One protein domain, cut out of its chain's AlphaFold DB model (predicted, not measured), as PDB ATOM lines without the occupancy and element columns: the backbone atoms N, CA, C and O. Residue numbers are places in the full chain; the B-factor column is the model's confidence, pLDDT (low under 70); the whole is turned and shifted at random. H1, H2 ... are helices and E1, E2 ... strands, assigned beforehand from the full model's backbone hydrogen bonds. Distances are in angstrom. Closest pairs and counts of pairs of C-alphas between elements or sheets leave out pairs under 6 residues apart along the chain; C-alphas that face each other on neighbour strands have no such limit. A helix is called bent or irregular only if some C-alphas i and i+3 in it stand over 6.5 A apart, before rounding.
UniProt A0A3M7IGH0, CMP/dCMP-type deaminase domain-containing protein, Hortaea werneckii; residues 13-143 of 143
ATOM      1  N   GLU A  13      16.770 -33.911  -5.680       98.00
ATOM      2  CA  GLU A  13      16.424 -33.541  -7.051       98.00
ATOM      3  C   GLU A  13      16.438 -32.025  -7.255       98.00
ATOM      4  O   GLU A  13      16.984 -31.539  -8.244       98.00
ATOM      5  N   MET A  14      15.912 -31.265  -6.291       97.56
ATOM      6  CA  MET A  14      15.929 -29.800  -6.345       97.56
ATOM      7  C   MET A  14      17.358 -29.263  -6.245       97.56
ATOM      8  O   MET A  14      17.740 -28.363  -6.989       97.56
ATOM      9  N   VAL A  15      18.171 -29.850  -5.364       96.81
ATOM     10  CA  VAL A  15      19.594 -29.508  -5.240       96.81
ATOM     11  C   VAL A  15      20.352 -29.868  -6.519       96.81
ATOM     12  O   VAL A  15      21.166 -29.073  -6.980       96.81
ATOM     13  N   ALA A  16      20.067 -31.020  -7.131       97.44
ATOM     14  CA  ALA A  16      20.690 -31.426  -8.387       97.44
ATOM     15  C   ALA A  16      20.370 -30.449  -9.531       97.44
ATOM     16  O   ALA A  16      21.282 -30.051 -10.253       97.44
ATOM     17  N   ILE A  17      19.110 -30.021  -9.666       97.44
ATOM     18  CA  ILE A  17      18.692 -29.028 -10.668       97.44
ATOM     19  C   ILE A  17      19.396 -27.684 -10.432       97.44
ATOM     20  O   ILE A  17      19.972 -27.123 -11.368       97.44
ATOM     21  N   ASN A  18      19.412 -27.193  -9.189       96.69
ATOM     22  CA  ASN A  18      20.069 -25.930  -8.844       96.69
ATOM     23  C   ASN A  18      21.570 -25.980  -9.161       96.69
ATOM     24  O   ASN A  18      22.072 -25.152  -9.917       96.69
ATOM     25  N   ASN A  19      22.267 -27.008  -8.672       97.06
ATOM     26  CA  ASN A  19      23.704 -27.165  -8.888       97.06
ATOM     27  C   ASN A  19      24.043 -27.347 -10.373       97.06
ATOM     28  O   ASN A  19      25.044 -26.816 -10.849       97.06
ATOM     29  N   CYS A  20      23.225 -28.090 -11.126       97.44
ATOM     30  CA  CYS A  20      23.425 -28.254 -12.564       97.44
ATOM     31  C   CYS A  20      23.291 -26.909 -13.289       97.44
ATOM     32  O   CYS A  20      24.159 -26.565 -14.092       97.44
ATOM     33  N   THR A  21      22.279 -26.112 -12.938       97.44
ATOM     34  CA  THR A  21      22.091 -24.756 -13.474       97.44
ATOM     35  C   THR A  21      23.304 -23.877 -13.185       97.44
ATOM     36  O   THR A  21      23.842 -23.259 -14.104       97.44
ATOM     37  N   GLU A  22      23.783 -23.857 -11.938       97.69
ATOM     38  CA  GLU A  22      24.981 -23.109 -11.547       97.69
ATOM     39  C   GLU A  22      26.210 -23.556 -12.346       97.69
ATOM     40  O   GLU A  22      26.921 -22.723 -12.895       97.69
ATOM     41  N   ILE A  23      26.446 -24.863 -12.490       97.81
ATOM     42  CA  ILE A  23      27.577 -25.397 -13.267       97.81
ATOM     43  C   ILE A  23      27.502 -24.980 -14.741       97.81
ATOM     44  O   ILE A  23      28.522 -24.599 -15.324       97.81
ATOM     45  N   LEU A  24      26.319 -25.075 -15.353       98.00
ATOM     46  CA  LEU A  24      26.111 -24.753 -16.765       98.00
ATOM     47  C   LEU A  24      26.278 -23.254 -17.039       98.00
ATOM     48  O   LEU A  24      26.847 -22.883 -18.065       98.00
ATOM     49  N   THR A  25      25.829 -22.404 -16.115       98.25
ATOM     50  CA  THR A  25      25.732 -20.950 -16.325       98.25
ATOM     51  C   THR A  25      26.829 -20.134 -15.646       98.25
ATOM     52  O   THR A  25      26.940 -18.937 -15.903       98.25
ATOM     53  N   ASN A  26      27.675 -20.749 -14.811       97.94
ATOM     54  CA  ASN A  26      28.759 -20.052 -14.120       97.94
ATOM     55  C   ASN A  26      29.657 -19.303 -15.135       97.94
ATOM     56  O   ASN A  26      30.300 -19.964 -15.961       97.94
ATOM     57  N   PRO A  27      29.771 -17.959 -15.057       97.00
ATOM     58  CA  PRO A  27      30.557 -17.163 -16.007       97.00
ATOM     59  C   PRO A  27      32.055 -17.489 -15.995       97.00
ATOM     60  O   PRO A  27      32.751 -17.306 -16.991       97.00
ATOM     61  N   GLN A  28      32.560 -17.994 -14.870       97.69
ATOM     62  CA  GLN A  28      33.936 -18.457 -14.695       97.69
ATOM     63  C   GLN A  28      34.059 -19.983 -14.849       97.69
ATOM     64  O   GLN A  28      35.163 -20.526 -14.794       97.69
ATOM     65  N   GLY A  29      32.941 -20.681 -15.058       96.12
ATOM     66  CA  GLY A  29      32.866 -22.131 -15.185       96.12
ATOM     67  C   GLY A  29      33.342 -22.655 -16.538       96.12
ATOM     68  O   GLY A  29      33.857 -21.923 -17.386       96.12
ATOM     69  N   LYS A  30      33.164 -23.962 -16.742       96.25
ATOM     70  CA  LYS A  30      33.543 -24.651 -17.984       96.25
ATOM     71  C   LYS A  30      32.602 -24.326 -19.148       96.25
ATOM     72  O   LYS A  30      33.078 -24.166 -20.265       96.25
ATOM     73  N   TYR A  31      31.295 -24.279 -18.886       97.31
ATOM     74  CA  TYR A  31      30.271 -24.204 -19.933       97.31
ATOM     75  C   TYR A  31      29.867 -22.766 -20.270       97.31
ATOM     76  O   TYR A  31      29.782 -22.443 -21.449       97.31
ATOM     77  N   ARG A  32      29.698 -21.901 -19.255       98.00
ATOM     78  CA  ARG A  32      29.418 -20.457 -19.406       98.00
ATOM     79  C   ARG A  32      28.215 -20.163 -20.306       98.00
ATOM     80  O   ARG A  32      28.216 -19.179 -21.040       98.00
ATOM     81  N   LEU A  33      27.219 -21.040 -20.266       98.25
ATOM     82  CA  LEU A  33      26.023 -20.906 -21.079       98.25
ATOM     83  C   LEU A  33      25.193 -19.728 -20.582       98.25
ATOM     84  O   LEU A  33      25.068 -19.489 -19.379       98.25
ATOM     85  N   THR A  34      24.568 -19.025 -21.515       97.94
ATOM     86  CA  THR A  34      23.451 -18.139 -21.196       97.94
ATOM     87  C   THR A  34      22.262 -18.951 -20.675       97.94
ATOM     88  O   THR A  34      22.169 -20.163 -20.877       97.94
ATOM     89  N   ALA A  35      21.299 -18.285 -20.031       95.44
ATOM     90  CA  ALA A  35      20.077 -18.947 -19.570       95.44
ATOM     91  C   ALA A  35      19.294 -19.615 -20.719       95.44
ATOM     92  O   ALA A  35      18.736 -20.695 -20.537       95.44
ATOM     93  N   ALA A  36      19.286 -18.996 -21.905       96.31
ATOM     94  CA  ALA A  36      18.645 -19.556 -23.091       96.31
ATOM     95  C   ALA A  36      19.355 -20.836 -23.555       96.31
ATOM     96  O   ALA A  36      18.714 -21.870 -23.701       96.31
ATOM     97  N   GLU A  37      20.683 -20.807 -23.694       97.44
ATOM     98  CA  GLU A  37      21.458 -21.991 -24.087       97.44
ATOM     99  C   GLU A  37      21.346 -23.119 -23.057       97.44
ATOM    100  O   GLU A  37      21.178 -24.274 -23.432       97.44
ATOM    101  N   ALA A  38      21.384 -22.803 -21.758       95.94
ATOM    102  CA  ALA A  38      21.194 -23.794 -20.701       95.94
ATOM    103  C   ALA A  38      19.797 -24.439 -20.751       95.94
ATOM    104  O   ALA A  38      19.664 -25.625 -20.451       95.94
ATOM    105  N   SER A  39      18.769 -23.691 -21.168       92.88
ATOM    106  CA  SER A  39      17.406 -24.221 -21.313       92.88
ATOM    107  C   SER A  39      17.324 -25.304 -22.397       92.88
ATOM    108  O   SER A  39      16.623 -26.297 -22.218       92.88
ATOM    109  N   GLU A  40      18.119 -25.175 -23.461       95.38
ATOM    110  CA  GLU A  40      18.221 -26.168 -24.540       95.38
ATOM    111  C   GLU A  40      19.034 -27.417 -24.148       95.38
ATOM    112  O   GLU A  40      19.003 -28.432 -24.845       95.38
ATOM    113  N   VAL A  41      19.762 -27.386 -23.024       96.31
ATOM    114  CA  VAL A  41      20.566 -28.530 -22.561       96.31
ATOM    115  C   VAL A  41      19.713 -29.568 -21.840       96.31
ATOM    116  O   VAL A  41      19.962 -30.764 -22.005       96.31
ATOM    117  N   TRP A  42      18.706 -29.167 -21.059       95.75
ATOM    118  CA  TRP A  42      17.911 -30.100 -20.243       95.75
ATOM    119  C   TRP A  42      17.326 -31.293 -21.013       95.75
ATOM    120  O   TRP A  42      17.472 -32.418 -20.522       95.75
ATOM    121  N   PRO A  43      16.788 -31.132 -22.239       96.62
ATOM    122  CA  PRO A  43      16.264 -32.248 -23.034       96.62
ATOM    123  C   PRO A  43      17.326 -33.259 -23.491       96.62
ATOM    124  O   PRO A  43      16.995 -34.266 -24.115       96.62
ATOM    125  N   THR A  44      18.605 -33.011 -23.199       96.38
ATOM    126  CA  THR A  44      19.725 -33.928 -23.457       96.38
ATOM    127  C   THR A  44      20.201 -34.663 -22.202       96.38
ATOM    128  O   THR A  44      20.926 -35.655 -22.315       96.38
ATOM    129  N   LEU A  45      19.786 -34.203 -21.017       97.44
ATOM    130  CA  LEU A  45      20.235 -34.714 -19.727       97.44
ATOM    131  C   LEU A  45      19.308 -35.804 -19.188       97.44
ATOM    132  O   LEU A  45      18.100 -35.814 -19.431       97.44
ATOM    133  N   SER A  46      19.891 -36.680 -18.377       98.06
ATOM    134  CA  SER A  46      19.189 -37.741 -17.660       98.06
ATOM    135  C   SER A  46      19.386 -37.544 -16.164       98.06
ATOM    136  O   SER A  46      20.522 -37.395 -15.708       98.06
ATOM    137  N   LEU A  47      18.300 -37.557 -15.395       98.12
ATOM    138  CA  LEU A  47      18.348 -37.489 -13.940       98.12
ATOM    139  C   LEU A  47      18.198 -38.889 -13.348       98.12
ATOM    140  O   LEU A  47      17.183 -39.546 -13.563       98.12
ATOM    141  N   TYR A  48      19.191 -39.306 -12.565       98.31
ATOM    142  CA  TYR A  48      19.160 -40.541 -11.790       98.31
ATOM    143  C   TYR A  48      18.945 -40.212 -10.317       98.31
ATOM    144  O   TYR A  48      19.683 -39.413  -9.740       98.31
ATOM    145  N   THR A  49      17.962 -40.857  -9.702       97.94
ATOM    146  CA  THR A  49      17.701 -40.785  -8.263       97.94
ATOM    147  C   THR A  49      17.603 -42.189  -7.680       97.94
ATOM    148  O   THR A  49      17.177 -43.137  -8.335       97.94
ATOM    149  N   THR A  50      18.005 -42.356  -6.425       97.50
ATOM    150  CA  THR A  50      17.921 -43.651  -5.737       97.50
ATOM    151  C   THR A  50      16.484 -44.060  -5.422       97.50
ATOM    152  O   THR A  50      16.215 -45.245  -5.254       97.50
ATOM    153  N   ALA A  51      15.560 -43.103  -5.332       97.75
ATOM    154  CA  ALA A  51      14.153 -43.360  -5.061       97.75
ATOM    155  C   ALA A  51      13.244 -42.463  -5.894       97.75
ATOM    156  O   ALA A  51      13.643 -41.371  -6.299       97.75
ATOM    157  N   GLU A  52      12.024 -42.935  -6.119       98.50
ATOM    158  CA  GLU A  52      10.967 -42.193  -6.778       98.50
ATOM    159  C   GLU A  52      10.761 -40.849  -6.080       98.50
ATOM    160  O   GLU A  52      10.679 -40.738  -4.852       98.50
ATOM    161  N   SER A  53      10.700 -39.816  -6.903       98.12
ATOM    162  CA  SER A  53      10.642 -38.432  -6.487       98.12
ATOM    163  C   SER A  53       9.260 -38.129  -5.947       98.12
ATOM    164  O   SER A  53       8.246 -38.517  -6.529       98.12
ATOM    165  N   CYS A  54       9.203 -37.380  -4.845       97.94
ATOM    166  CA  CYS A  54       7.924 -36.894  -4.344       97.94
ATOM    167  C   CYS A  54       7.253 -35.979  -5.392       97.94
ATOM    168  O   CYS A  54       7.944 -35.421  -6.252       97.94
ATOM    169  N   PRO A  55       5.933 -35.733  -5.303       98.25
ATOM    170  CA  PRO A  55       5.206 -34.993  -6.339       98.25
ATOM    171  C   PRO A  55       5.768 -33.600  -6.649       98.25
ATOM    172  O   PRO A  55       5.749 -33.172  -7.801       98.25
ATOM    173  N   MET A  56       6.327 -32.910  -5.648       97.94
ATOM    174  CA  MET A  56       7.033 -31.635  -5.835       97.94
ATOM    175  C   MET A  56       8.238 -31.792  -6.772       97.94
ATOM    176  O   MET A  56       8.372 -31.049  -7.742       97.94
ATOM    177  N   CYS A  57       9.102 -32.768  -6.490       98.31
ATOM    178  CA  CYS A  57      10.321 -33.007  -7.257       98.31
ATOM    179  C   CYS A  57       9.997 -33.559  -8.646       98.31
ATOM    180  O   CYS A  57      10.539 -33.066  -9.627       98.31
ATOM    181  N   ALA A  58       9.055 -34.500  -8.755       98.00
ATOM    182  CA  ALA A  58       8.585 -35.014 -10.042       98.00
ATOM    183  C   ALA A  58       8.041 -33.888 -10.943       98.00
ATOM    184  O   ALA A  58       8.352 -33.840 -12.132       98.00
ATOM    185  N   SER A  59       7.296 -32.937 -10.366       97.50
ATOM    186  CA  SER A  59       6.806 -31.762 -11.098       97.50
ATOM    187  C   SER A  59       7.955 -30.855 -11.542       97.50
ATOM    188  O   SER A  59       7.982 -30.421 -12.690       97.50
ATOM    189  N   ALA A  60       8.935 -30.595 -10.672       97.56
ATOM    190  CA  ALA A  60      10.110 -29.793 -11.017       97.56
ATOM    191  C   ALA A  60      10.956 -30.437 -12.129       97.56
ATOM    192  O   ALA A  60      11.378 -29.749 -13.054       97.56
ATOM    193  N   ILE A  61      11.148 -31.757 -12.086       97.25
ATOM    194  CA  ILE A  61      11.827 -32.536 -13.133       97.25
ATOM    195  C   ILE A  61      11.094 -32.387 -14.465       97.25
ATOM    196  O   ILE A  61      11.715 -32.164 -15.506       97.25
ATOM    197  N   ARG A  62       9.762 -32.478 -14.434       96.25
ATOM    198  CA  ARG A  62       8.936 -32.334 -15.626       96.25
ATOM    199  C   ARG A  62       8.997 -30.921 -16.214       96.25
ATOM    200  O   ARG A  62       9.041 -30.803 -17.436       96.25
ATOM    201  N   TRP A  63       9.037 -29.892 -15.366       95.94
ATOM    202  CA  TRP A  63       9.247 -28.496 -15.769       95.94
ATOM    203  C   TRP A  63      10.641 -28.247 -16.342       95.94
ATOM    204  O   TRP A  63      10.762 -27.544 -17.339       95.94
ATOM    205  N   ALA A  64      11.678 -28.837 -15.743       95.06
ATOM    206  CA  ALA A  64      13.044 -28.745 -16.249       95.06
ATOM    207  C   ALA A  64      13.183 -29.386 -17.640       95.06
ATOM    208  O   ALA A  64      14.007 -28.951 -18.432       95.06
ATOM    209  N   GLY A  65      12.358 -30.387 -17.966       95.50
ATOM    210  CA  GLY A  65      12.310 -30.966 -19.308       95.50
ATOM    211  C   GLY A  65      13.455 -31.938 -19.593       95.50
ATOM    212  O   GLY A  65      13.924 -32.009 -20.726       95.50
ATOM    213  N   PHE A  66      13.905 -32.682 -18.576       96.94
ATOM    214  CA  PHE A  66      14.907 -33.738 -18.741       96.94
ATOM    215  C   PHE A  66      14.510 -34.744 -19.826       96.94
ATOM    216  O   PHE A  66      13.344 -35.130 -19.942       96.94
ATOM    217  N   ARG A  67      15.507 -35.252 -20.562       97.19
ATOM    218  CA  ARG A  67      15.308 -36.360 -21.508       97.19
ATOM    219  C   ARG A  67      14.754 -37.582 -20.801       97.19
ATOM    220  O   ARG A  67      13.859 -38.255 -21.308       97.19
ATOM    221  N   GLU A  68      15.352 -37.899 -19.659       97.69
ATOM    222  CA  GLU A  68      15.082 -39.118 -18.920       97.69
ATOM    223  C   GLU A  68      15.077 -38.837 -17.425       97.69
ATOM    224  O   GLU A  68      15.945 -38.143 -16.897       97.69
ATOM    225  N   TYR A  69      14.108 -39.432 -16.754       98.12
ATOM    226  CA  TYR A  69      13.981 -39.459 -15.315       98.12
ATOM    227  C   TYR A  69      13.996 -40.920 -14.866       98.12
ATOM    228  O   TYR A  69      13.105 -41.691 -15.225       98.12
ATOM    229  N   ILE A  70      15.037 -41.303 -14.131       98.62
ATOM    230  CA  ILE A  70      15.326 -42.683 -13.753       98.62
ATOM    231  C   ILE A  70      15.350 -42.802 -12.234       98.62
ATOM    232  O   ILE A  70      16.075 -42.058 -11.570       98.62
ATOM    233  N   TYR A  71      14.611 -43.768 -11.691       98.56
ATOM    234  CA  TYR A  71      14.613 -44.046 -10.259       98.56
ATOM    235  C   TYR A  71      14.692 -45.538  -9.930       98.56
ATOM    236  O   TYR A  71      14.296 -46.380 -10.732       98.56
ATOM    237  N   GLY A  72      15.210 -45.842  -8.736       98.44
ATOM    238  CA  GLY A  72      15.249 -47.193  -8.169       98.44
ATOM    239  C   GLY A  72      14.030 -47.502  -7.305       98.44
ATOM    240  O   GLY A  72      13.045 -48.046  -7.783       98.44
ATOM    241  N   THR A  73      14.083 -47.151  -6.023       98.44
ATOM    242  CA  THR A  73      13.039 -47.484  -5.041       98.44
ATOM    243  C   THR A  73      11.722 -46.763  -5.324       98.44
ATOM    244  O   THR A  73      11.693 -45.537  -5.338       98.44
ATOM    245  N   SER A  74      10.617 -47.495  -5.475       98.25
ATOM    246  CA  SER A  74       9.292 -46.898  -5.716       98.25
ATOM    247  C   SER A  74       8.742 -46.102  -4.521       98.25
ATOM    248  O   SER A  74       9.078 -46.367  -3.361       98.25
ATOM    249  N   ILE A  75       7.812 -45.176  -4.776       97.81
ATOM    250  CA  ILE A  75       7.115 -44.410  -3.732       97.81
ATOM    251  C   ILE A  75       6.312 -45.319  -2.796       97.81
ATOM    252  O   ILE A  75       6.248 -45.066  -1.594       97.81
ATOM    253  N   ASN A  76       5.753 -46.415  -3.319       97.56
ATOM    254  CA  ASN A  76       5.044 -47.411  -2.517       97.56
ATOM    255  C   ASN A  76       6.005 -48.099  -1.547       97.56
ATOM    256  O   ASN A  76       5.727 -48.167  -0.354       97.56
ATOM    257  N   THR A  77       7.184 -48.498  -2.027       97.69
ATOM    258  CA  THR A  77       8.229 -49.073  -1.178       97.69
ATOM    259  C   THR A  77       8.678 -48.095  -0.085       97.69
ATOM    260  O   THR A  77       8.911 -48.505   1.052       97.69
ATOM    261  N   LEU A  78       8.791 -46.795  -0.391       97.69
ATOM    262  CA  LEU A  78       9.092 -45.771   0.618       97.69
ATOM    263  C   LEU A  78       8.000 -45.705   1.696       97.69
ATOM    264  O   LEU A  78       8.319 -45.688   2.886       97.69
ATOM    265  N   ILE A  79       6.728 -45.698   1.287       96.88
ATOM    266  CA  ILE A  79       5.573 -45.674   2.195       96.88
ATOM    267  C   ILE A  79       5.568 -46.913   3.094       96.88
ATOM    268  O   ILE A  79       5.430 -46.777   4.310       96.88
ATOM    269  N   ASP A  80       5.788 -48.098   2.527       96.75
ATOM    270  CA  ASP A  80       5.841 -49.364   3.267       96.75
ATOM    271  C   ASP A  80       6.988 -49.391   4.285       96.75
ATOM    272  O   ASP A  80       6.878 -49.986   5.358       96.75
ATOM    273  N   LYS A  81       8.089 -48.695   3.983       95.44
ATOM    274  CA  LYS A  81       9.228 -48.507   4.894       95.44
ATOM    275  C   LYS A  81       9.017 -47.386   5.917       95.44
ATOM    276  O   LYS A  81       9.929 -47.105   6.691       95.44
ATOM    277  N   GLY A  82       7.843 -46.757   5.948       95.06
ATOM    278  CA  GLY A  82       7.466 -45.748   6.939       95.06
ATOM    279  C   GLY A  82       7.831 -44.310   6.572       95.06
ATOM    280  O   GLY A  82       7.642 -43.409   7.389       95.06
ATOM    281  N   TRP A  83       8.329 -44.054   5.359       95.25
ATOM    282  CA  TRP A  83       8.592 -42.690   4.903       95.25
ATOM    283  C   TRP A  83       7.280 -41.993   4.539       95.25
ATOM    284  O   TRP A  83       6.511 -42.471   3.705       95.25
ATOM    285  N   GLY A  84       7.029 -40.832   5.146       94.19
ATOM    286  CA  GLY A  84       5.873 -40.004   4.811       94.19
ATOM    287  C   GLY A  84       5.955 -39.490   3.373       94.19
ATOM    288  O   GLY A  84       6.962 -38.900   2.987       94.19
ATOM    289  N   GLN A  85       4.892 -39.698   2.594       95.25
ATOM    290  CA  GLN A  85       4.804 -39.283   1.193       95.25
ATOM    291  C   GLN A  85       3.421 -38.712   0.877       95.25
ATOM    292  O   GLN A  85       2.405 -39.200   1.381       95.25
ATOM    293  N   ILE A  86       3.376 -37.725  -0.020       97.19
ATOM    294  CA  ILE A  86       2.147 -37.413  -0.756       97.19
ATOM    295  C   ILE A  86       1.971 -38.533  -1.781       97.19
ATOM    296  O   ILE A  86       2.846 -38.744  -2.616       97.19
ATOM    297  N   ARG A  87       0.854 -39.260  -1.704       96.56
ATOM    298  CA  ARG A  87       0.611 -40.491  -2.476       96.56
ATOM    299  C   ARG A  87       0.163 -40.212  -3.914       96.56
ATOM    300  O   ARG A  87      -0.915 -40.628  -4.323       96.56
ATOM    301  N   ILE A  88       0.981 -39.477  -4.653       97.88
ATOM    302  CA  ILE A  88       0.843 -39.269  -6.095       97.88
ATOM    303  C   ILE A  88       2.132 -39.799  -6.714       97.88
ATOM    304  O   ILE A  88       3.217 -39.360  -6.335       97.88
ATOM    305  N   SER A  89       2.022 -40.765  -7.622       97.88
ATOM    306  CA  SER A  89       3.206 -41.328  -8.271       97.88
ATOM    307  C   SER A  89       3.802 -40.342  -9.275       97.88
ATOM    308  O   SER A  89       3.110 -39.477  -9.821       97.88
ATOM    309  N   SER A  90       5.082 -40.508  -9.588       97.69
ATOM    310  CA  SER A  90       5.726 -39.775 -10.679       97.69
ATOM    311  C   SER A  90       5.049 -40.060 -12.019       97.69
ATOM    312  O   SER A  90       4.916 -39.158 -12.843       97.69
ATOM    313  N   VAL A  91       4.543 -41.282 -12.220       96.94
ATOM    314  CA  VAL A  91       3.754 -41.640 -13.409       96.94
ATOM    315  C   VAL A  91       2.484 -40.795 -13.503       96.94
ATOM    316  O   VAL A  91       2.159 -40.316 -14.589       96.94
ATOM    317  N   ASP A  92       1.778 -40.572 -12.395       97.69
ATOM    318  CA  ASP A  92       0.574 -39.740 -12.392       97.69
ATOM    319  C   ASP A  92       0.908 -38.274 -12.677       97.69
ATOM    320  O   ASP A  92       0.242 -37.657 -13.505       97.69
ATOM    321  N   VAL A  93       1.977 -37.736 -12.075       97.50
ATOM    322  CA  VAL A  93       2.458 -36.375 -12.374       97.50
ATOM    323  C   VAL A  93       2.780 -36.228 -13.862       97.50
ATOM    324  O   VAL A  93       2.293 -35.301 -14.510       97.50
ATOM    325  N   PHE A  94       3.551 -37.157 -14.432       95.94
ATOM    326  CA  PHE A  94       3.930 -37.118 -15.846       95.94
ATOM    327  C   PHE A  94       2.707 -37.257 -16.759       95.94
ATOM    328  O   PHE A  94       2.594 -36.517 -17.735       95.94
ATOM    329  N   ARG A  95       1.753 -38.133 -16.413       95.62
ATOM    330  CA  ARG A  95       0.499 -38.308 -17.163       95.62
ATOM    331  C   ARG A  95      -0.338 -37.027 -17.193       95.62
ATOM    332  O   ARG A  95      -0.945 -36.742 -18.218       95.62
ATOM    333  N   GLN A  96      -0.365 -36.260 -16.103       96.88
ATOM    334  CA  GLN A  96      -1.103 -34.991 -16.022       96.88
ATOM    335  C   GLN A  96      -0.343 -33.791 -16.614       96.88
ATOM    336  O   GLN A  96      -0.880 -32.692 -16.660       96.88
ATOM    337  N   SER A  97       0.889 -33.984 -17.089       95.38
ATOM    338  CA  SER A  97       1.761 -32.908 -17.585       95.38
ATOM    339  C   SER A  97       1.889 -32.901 -19.113       95.38
ATOM    340  O   SER A  97       2.969 -32.657 -19.659       95.38
ATOM    341  N   PHE A  98       0.810 -33.234 -19.821       92.12
ATOM    342  CA  PHE A  98       0.814 -33.402 -21.278       92.12
ATOM    343  C   PHE A  98       0.963 -32.082 -22.056       92.12
ATOM    344  O   PHE A  98       1.442 -32.113 -23.185       92.12
ATOM    345  N   ASP A  99       0.624 -30.938 -21.449       94.56
ATOM    346  CA  ASP A  99       0.756 -29.609 -22.071       94.56
ATOM    347  C   ASP A  99       2.196 -29.067 -22.074       94.56
ATOM    348  O   ASP A  99       2.496 -28.074 -22.735       94.56
ATOM    349  N   LEU A 100       3.101 -29.694 -21.320       93.81
ATOM    350  CA  LEU A 100       4.484 -29.240 -21.220       93.81
ATOM    351  C   LEU A 100       5.333 -29.784 -22.383       93.81
ATOM    352  O   LEU A 100       5.159 -30.937 -22.793       93.81
ATOM    353  N   PRO A 101       6.308 -29.011 -22.894       87.56
ATOM    354  CA  PRO A 101       7.216 -29.486 -23.934       87.56
ATOM    355  C   PRO A 101       8.087 -30.628 -23.406       87.56
ATOM    356  O   PRO A 101       8.257 -30.764 -22.196       87.56
ATOM    357  N   ASN A 102       8.660 -31.427 -24.308       85.25
ATOM    358  CA  ASN A 102       9.511 -32.581 -23.993       85.25
ATOM    359  C   ASN A 102       8.817 -33.594 -23.073       85.25
ATOM    360  O   ASN A 102       8.841 -33.468 -21.854       85.25
ATOM    361  N   ALA A 103       8.224 -34.636 -23.661       79.19
ATOM    362  CA  ALA A 103       7.482 -35.644 -22.901       79.19
ATOM    363  C   ALA A 103       8.307 -36.264 -21.754       79.19
ATOM    364  O   ALA A 103       7.740 -36.556 -20.703       79.19
ATOM    365  N   GLY A 104       9.628 -36.402 -21.948       85.88
ATOM    366  CA  GLY A 104      10.554 -37.007 -20.992       85.88
ATOM    367  C   GLY A 104      10.272 -38.500 -20.795       85.88
ATOM    368  O   GLY A 104       9.128 -38.939 -20.701       85.88
ATOM    369  N   ARG A 105      11.309 -39.335 -20.747       95.19
ATOM    370  CA  ARG A 105      11.132 -40.767 -20.475       95.19
ATOM    371  C   ARG A 105      11.260 -41.039 -18.984       95.19
ATOM    372  O   ARG A 105      12.332 -40.848 -18.422       95.19
ATOM    373  N   LEU A 106      10.194 -41.536 -18.369       96.62
ATOM    374  CA  LEU A 106      10.231 -42.067 -17.009       96.62
ATOM    375  C   LEU A 106      10.649 -43.542 -17.056       96.62
ATOM    376  O   LEU A 106      10.037 -44.336 -17.772       96.62
ATOM    377  N   ILE A 107      11.697 -43.898 -16.315       98.06
ATOM    378  CA  ILE A 107      12.218 -45.263 -16.195       98.06
ATOM    379  C   ILE A 107      12.236 -45.635 -14.712       98.06
ATOM    380  O   ILE A 107      13.023 -45.098 -13.934       98.06
ATOM    381  N   ALA A 108      11.339 -46.537 -14.334       97.56
ATOM    382  CA  ALA A 108      11.164 -46.989 -12.961       97.56
ATOM    383  C   ALA A 108      12.049 -48.198 -12.629       97.56
ATOM    384  O   ALA A 108      12.525 -48.898 -13.527       97.56
ATOM    385  N   ASP A 109      12.195 -48.462 -11.331       97.19
ATOM    386  CA  ASP A 109      12.710 -49.705 -10.756       97.19
ATOM    387  C   ASP A 109      14.136 -50.090 -11.204       97.19
ATOM    388  O   ASP A 109      14.524 -51.261 -11.211       97.19
ATOM    389  N   VAL A 110      14.971 -49.107 -11.557       98.12
ATOM    390  CA  VAL A 110      16.366 -49.356 -11.942       98.12
ATOM    391  C   VAL A 110      17.208 -49.634 -10.698       98.12
ATOM    392  O   VAL A 110      17.411 -48.754  -9.868       98.12
ATOM    393  N   LEU A 111      17.734 -50.860 -10.597       97.44
ATOM    394  CA  LEU A 111      18.517 -51.340  -9.446       97.44
ATOM    395  C   LEU A 111      17.764 -51.229  -8.104       97.44
ATOM    396  O   LEU A 111      18.380 -51.019  -7.059       97.44
ATOM    397  N   TYR A 112      16.434 -51.393  -8.116       97.19
ATOM    398  CA  TYR A 112      15.612 -51.292  -6.900       97.19
ATOM    399  C   TYR A 112      16.046 -52.276  -5.799       97.19
ATOM    400  O   TYR A 112      15.965 -51.974  -4.610       97.19
ATOM    401  N   ASN A 113      16.573 -53.443  -6.183       96.94
ATOM    402  CA  ASN A 113      17.117 -54.442  -5.267       96.94
ATOM    403  C   ASN A 113      18.306 -53.909  -4.444       96.94
ATOM    404  O   ASN A 113      18.480 -54.321  -3.297       96.94
ATOM    405  N   GLU A 114      19.087 -52.985  -5.008       96.25
ATOM    406  CA  GLU A 114      20.201 -52.316  -4.335       96.25
ATOM    407  C   GLU A 114      19.745 -51.066  -3.573       96.25
ATOM    408  O   GLU A 114      20.264 -50.776  -2.492       96.25
ATOM    409  N   THR A 115      18.760 -50.321  -4.090       96.75
ATOM    410  CA  THR A 115      18.319 -49.066  -3.463       96.75
ATOM    411  C   THR A 115      17.341 -49.277  -2.306       96.75
ATOM    412  O   THR A 115      17.432 -48.574  -1.300       96.75
ATOM    413  N   ASP A 116      16.450 -50.271  -2.368       96.81
ATOM    414  CA  ASP A 116      15.446 -50.537  -1.328       96.81
ATOM    415  C   ASP A 116      16.047 -50.769   0.073       96.81
ATOM    416  O   ASP A 116      15.497 -50.260   1.066       96.81
ATOM    417  N   PRO A 117      17.165 -51.510   0.223       94.75
ATOM    418  CA  PRO A 117      17.853 -51.636   1.502       94.75
ATOM    419  C   PRO A 117      18.241 -50.288   2.120       94.75
ATOM    420  O   PRO A 117      18.077 -50.122   3.335       94.75
ATOM    421  N   TYR A 118      18.656 -49.303   1.312       92.56
ATOM    422  CA  TYR A 118      19.069 -47.975   1.784       92.56
ATOM    423  C   TYR A 118      17.937 -47.146   2.386       92.56
ATOM    424  O   TYR A 118      18.211 -46.168   3.070       92.56
ATOM    425  N   PHE A 119      16.675 -47.539   2.215       95.12
ATOM    426  CA  PHE A 119      15.537 -46.849   2.830       95.12
ATOM    427  C   PHE A 119      15.023 -47.537   4.095       95.12
ATOM    428  O   PHE A 119      14.015 -47.121   4.658       95.12
ATOM    429  N   SER A 120      15.703 -48.581   4.574       95.06
ATOM    430  CA  SER A 120      15.237 -49.361   5.729       95.06
ATOM    431  C   SER A 120      15.833 -48.893   7.066       95.06
ATOM    432  O   SER A 120      15.330 -49.267   8.118       95.06
ATOM    433  N   TRP A 121      16.892 -48.076   7.061       93.88
ATOM    434  CA  TRP A 121      17.618 -47.704   8.286       93.88
ATOM    435  C   TRP A 121      16.799 -46.854   9.260       93.88
ATOM    436  O   TRP A 121      16.981 -46.984  10.465       93.88
ATOM    437  N   GLN A 122      15.910 -45.978   8.785       94.31
ATOM    438  CA  GLN A 122      15.305 -44.979   9.666       94.31
ATOM    439  C   GLN A 122      14.240 -45.581  10.585       94.31
ATOM    440  O   GLN A 122      14.264 -45.326  11.790       94.31
ATOM    441  N   PHE A 123      13.350 -46.410  10.034       94.12
ATOM    442  CA  PHE A 123      12.143 -46.880  10.723       94.12
ATOM    443  C   PHE A 123      12.084 -48.402  10.952       94.12
ATOM    444  O   PHE A 123      11.196 -48.855  11.668       94.12
ATOM    445  N   ASP A 124      13.022 -49.203  10.421       93.00
ATOM    446  CA  ASP A 124      13.137 -50.626  10.787       93.00
ATOM    447  C   ASP A 124      14.084 -50.781  11.993       93.00
ATOM    448  O   ASP A 124      15.292 -50.555  11.857       93.00
ATOM    449  N   PRO A 125      13.593 -51.203  13.176       90.94
ATOM    450  CA  PRO A 125      14.424 -51.343  14.372       90.94
ATOM    451  C   PRO A 125      15.506 -52.421  14.235       90.94
ATOM    452  O   PRO A 125      16.467 -52.414  15.000       90.94
ATOM    453  N   ARG A 126      15.380 -53.337  13.266       91.38
ATOM    454  CA  ARG A 126      16.356 -54.408  13.009       91.38
ATOM    455  C   ARG A 126      17.515 -53.947  12.130       91.38
ATOM    456  O   ARG A 126      18.478 -54.690  11.957       91.38
ATOM    457  N   ARG A 127      17.417 -52.762  11.521       93.44
ATOM    458  CA  ARG A 127      18.451 -52.224  10.635       93.44
ATOM    459  C   ARG A 127      19.369 -51.265  11.397       93.44
ATOM    460  O   ARG A 127      18.877 -50.468  12.207       93.44
ATOM    461  N   PRO A 128      20.693 -51.332  11.147       92.75
ATOM    462  CA  PRO A 128      21.641 -50.423  11.775       92.75
ATOM    463  C   PRO A 128      21.387 -48.987  11.310       92.75
ATOM    464  O   PRO A 128      20.970 -48.755  10.172       92.75
ATOM    465  N   CYS A 129      21.655 -48.027  12.194       93.31
ATOM    466  CA  CYS A 129      21.707 -46.628  11.795       93.31
ATOM    467  C   CYS A 129      22.920 -46.377  10.881       93.31
ATOM    468  O   CYS A 129      23.914 -47.105  10.975       93.31
ATOM    469  N   PRO A 130      22.866 -45.354  10.011       91.81
ATOM    470  CA  PRO A 130      24.023 -44.892   9.258       91.81
ATOM    471  C   PRO A 130      25.193 -44.533  10.181       91.81
ATOM    472  O   PRO A 130      25.001 -44.233  11.362       91.81
ATOM    473  N   ALA A 131      26.408 -44.546   9.634       92.44
ATOM    474  CA  ALA A 131      27.598 -44.140  10.375       92.44
ATOM    475  C   ALA A 131      27.432 -42.713  10.932       92.44
ATOM    476  O   ALA A 131      27.032 -41.812  10.201       92.44
ATOM    477  N   GLY A 132      27.738 -42.523  12.219       91.44
ATOM    478  CA  GLY A 132      27.550 -41.248  12.926       91.44
ATOM    479  C   GLY A 132      26.168 -41.056  13.564       91.44
ATOM    480  O   GLY A 132      25.982 -40.100  14.309       91.44
ATOM    481  N   CYS A 133      25.221 -41.974  13.341       92.81
ATOM    482  CA  CYS A 133      23.880 -41.905  13.916       92.81
ATOM    483  C   CYS A 133      23.657 -42.970  15.000       92.81
ATOM    484  O   CYS A 133      24.201 -44.074  14.944       92.81
ATOM    485  N   SER A 134      22.768 -42.679  15.951       93.94
ATOM    486  CA  SER A 134      22.289 -43.628  16.962       93.94
ATOM    487  C   SER A 134      20.758 -43.684  16.998       93.94
ATOM    488  O   SER A 134      20.073 -42.737  16.602       93.94
ATOM    489  N   ARG A 135      20.189 -44.822  17.423       93.56
ATOM    490  CA  ARG A 135      18.729 -44.993  17.486       93.56
ATOM    491  C   ARG A 135      18.194 -44.488  18.821       93.56
ATOM    492  O   ARG A 135      18.556 -45.011  19.869       93.56
ATOM    493  N   SER A 136      17.268 -43.535  18.769       92.50
ATOM    494  CA  SER A 136      16.563 -43.001  19.937       92.50
ATOM    495  C   SER A 136      15.093 -42.742  19.602       92.50
ATOM    496  O   SER A 136      14.762 -42.192  18.549       92.50
ATOM    497  N   GLY A 137      14.181 -43.197  20.468       88.88
ATOM    498  CA  GLY A 137      12.736 -43.061  20.243       88.88
ATOM    499  C   GLY A 137      12.255 -43.710  18.938       88.88
ATOM    500  O   GLY A 137      11.440 -43.132  18.228       88.88
ATOM    501  N   GLY A 138      12.822 -44.865  18.570       89.44
ATOM    502  CA  GLY A 138      12.453 -45.620  17.363       89.44
ATOM    503  C   GLY A 138      13.057 -45.111  16.049       89.44
ATOM    504  O   GLY A 138      12.986 -45.817  15.049       89.44
ATOM    505  N   THR A 139      13.729 -43.957  16.045       92.62
ATOM    506  CA  THR A 139      14.314 -43.334  14.843       92.62
ATOM    507  C   THR A 139      15.824 -43.171  14.977       92.62
ATOM    508  O   THR A 139      16.327 -43.025  16.089       92.62
ATOM    509  N   CYS A 140      16.558 -43.213  13.866       92.75
ATOM    510  CA  CYS A 140      17.977 -42.865  13.873       92.75
ATOM    511  C   CYS A 140      18.138 -41.340  13.842       92.75
ATOM    512  O   CYS A 140      17.401 -40.640  13.138       92.75
ATOM    513  N   ARG A 141      19.078 -40.827  14.637       89.62
ATOM    514  CA  ARG A 141      19.415 -39.403  14.761       89.62
ATOM    515  C   ARG A 141      20.928 -39.247  14.844       89.62
ATOM    516  O   ARG A 141      21.595 -40.187  15.278       89.62
ATOM    517  N   ASP A 142      21.434 -38.086  14.450       84.88
ATOM    518  CA  ASP A 142      22.849 -37.746  14.613       84.88
ATOM    519  C   ASP A 142      23.231 -37.871  16.098       84.88
ATOM    520  O   ASP A 142      22.446 -37.488  16.976       84.88
ATOM    521  N   GLY A 143      24.365 -38.527  16.358       66.25
ATOM    522  CA  GLY A 143      24.892 -38.776  17.703       66.25
ATOM    523  C   GLY A 143      25.607 -37.583  18.317       66.25
ATOM    524  O   GLY A 143      26.081 -36.710  17.557       66.25
TER     525      GLY A 143
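AT A GLANCE: This is residues 13 to 143 of the 143 residues of the protein "CMP/dCMP-type deaminase domain-containing protein" of Hortaea werneckii (UniProt A0A3M7IGH0). A small wall of three parallel strands, E1, E2 and E3, lies in the body, with H3 over one side of it and H5 and the first residues of H1 packed on H3. H6 crosses the sheet slantwise near the end of E2, with H4 near it; H2 lies toward one end of the long axis, and the small hairpin E4 and E5 makes a separate head at the other. The printed part has 131 residues with six named helices and five named strands, in the order H1 H2 E1 H3 E2 H4 H5 E3 H6 E4 E5, and its class is mixed, helices and strands. It is only just loose, close to compact, with a radius of gyration of the C-alphas of 17.3 A and spans of 50 by 37 by 23 A.

HOW THE PARTS SIT: The largest sheet runs E1, residues 46 to 51, E2, residues 68 to 73, and E3, residues 105 to 107. E1 and E2 are parallel at 13 degrees, with N 49 and O 70 at 2.9 A; E2 and E3 are parallel at 18 degrees, with N 107 and O 69 at 2.8 A. H3, residues 55 to 64, links E1 and E2 in a strand-helix-strand unit, parallel neighbour strands with helix between, and H4, residues 75 to 80, and H5, residues 90 to 95, link E2 and E3 in another; both crossovers are right-handed. H3 touches H5 at a steep tilt of 55 degrees, closest at the C-alphas of Ala 58 and Ser 90, 5.6 A. H1, residues 13 to 25, touches H3 with residues 13 to 17 alone, at a shallow tilt of 22 degrees, the C-alphas of Glu 13 and Cys 57 being closest at 6.1 A. H1 touches H2, residues 35 to 44, with residues 21 to 25 alone, closest at the C-alphas of Leu 24 and Ala 38, 6.4 A. H1, H3 and H5 each only graze the sheet. H6, residues 112 to 119, is over E2 at a height over the sheet of 5.1 A, slantwise at 56 degrees on the local plane. E4, residues 133 to 136, and E5, residues 139 to 142, form an antiparallel hairpin, with N 134 and O 141 at 2.8 A; both are apart from E1, E2 and E3. Every O i to N i+4 pair is within hydrogen-bond range in H1, H3, H4 and H5; in H2 3 of 6 are, and in H6 1 of 4, beside 3 of 5 O i to N i+3 pairs.

IN THESE COORDINATES: E2 is 16.3 A from first to last C-alpha and E1 14.7 A. H1 is 18.2 A long and begins at C-alpha 13 (16.424, -33.541, -7.051). H2 is 15.5 A long and only just irregular, with C-alphas 40 and 43 6.6 A apart. H3 is 14.1 A and H6 10.7 A long. E5 is 10.2 A long and ends at C-alpha 142 (22.849, -37.746, 14.613).

THE WHOLE: The C-alphas of Thr 34 and Arg 126, the two farthest apart, are 50.4 A apart. The printed part has no cut. The link H6 to E4, residues 120 to 132, is long. The mean pLDDT of the printed part is 95.5, and residue 143, the chain's last, is under 70.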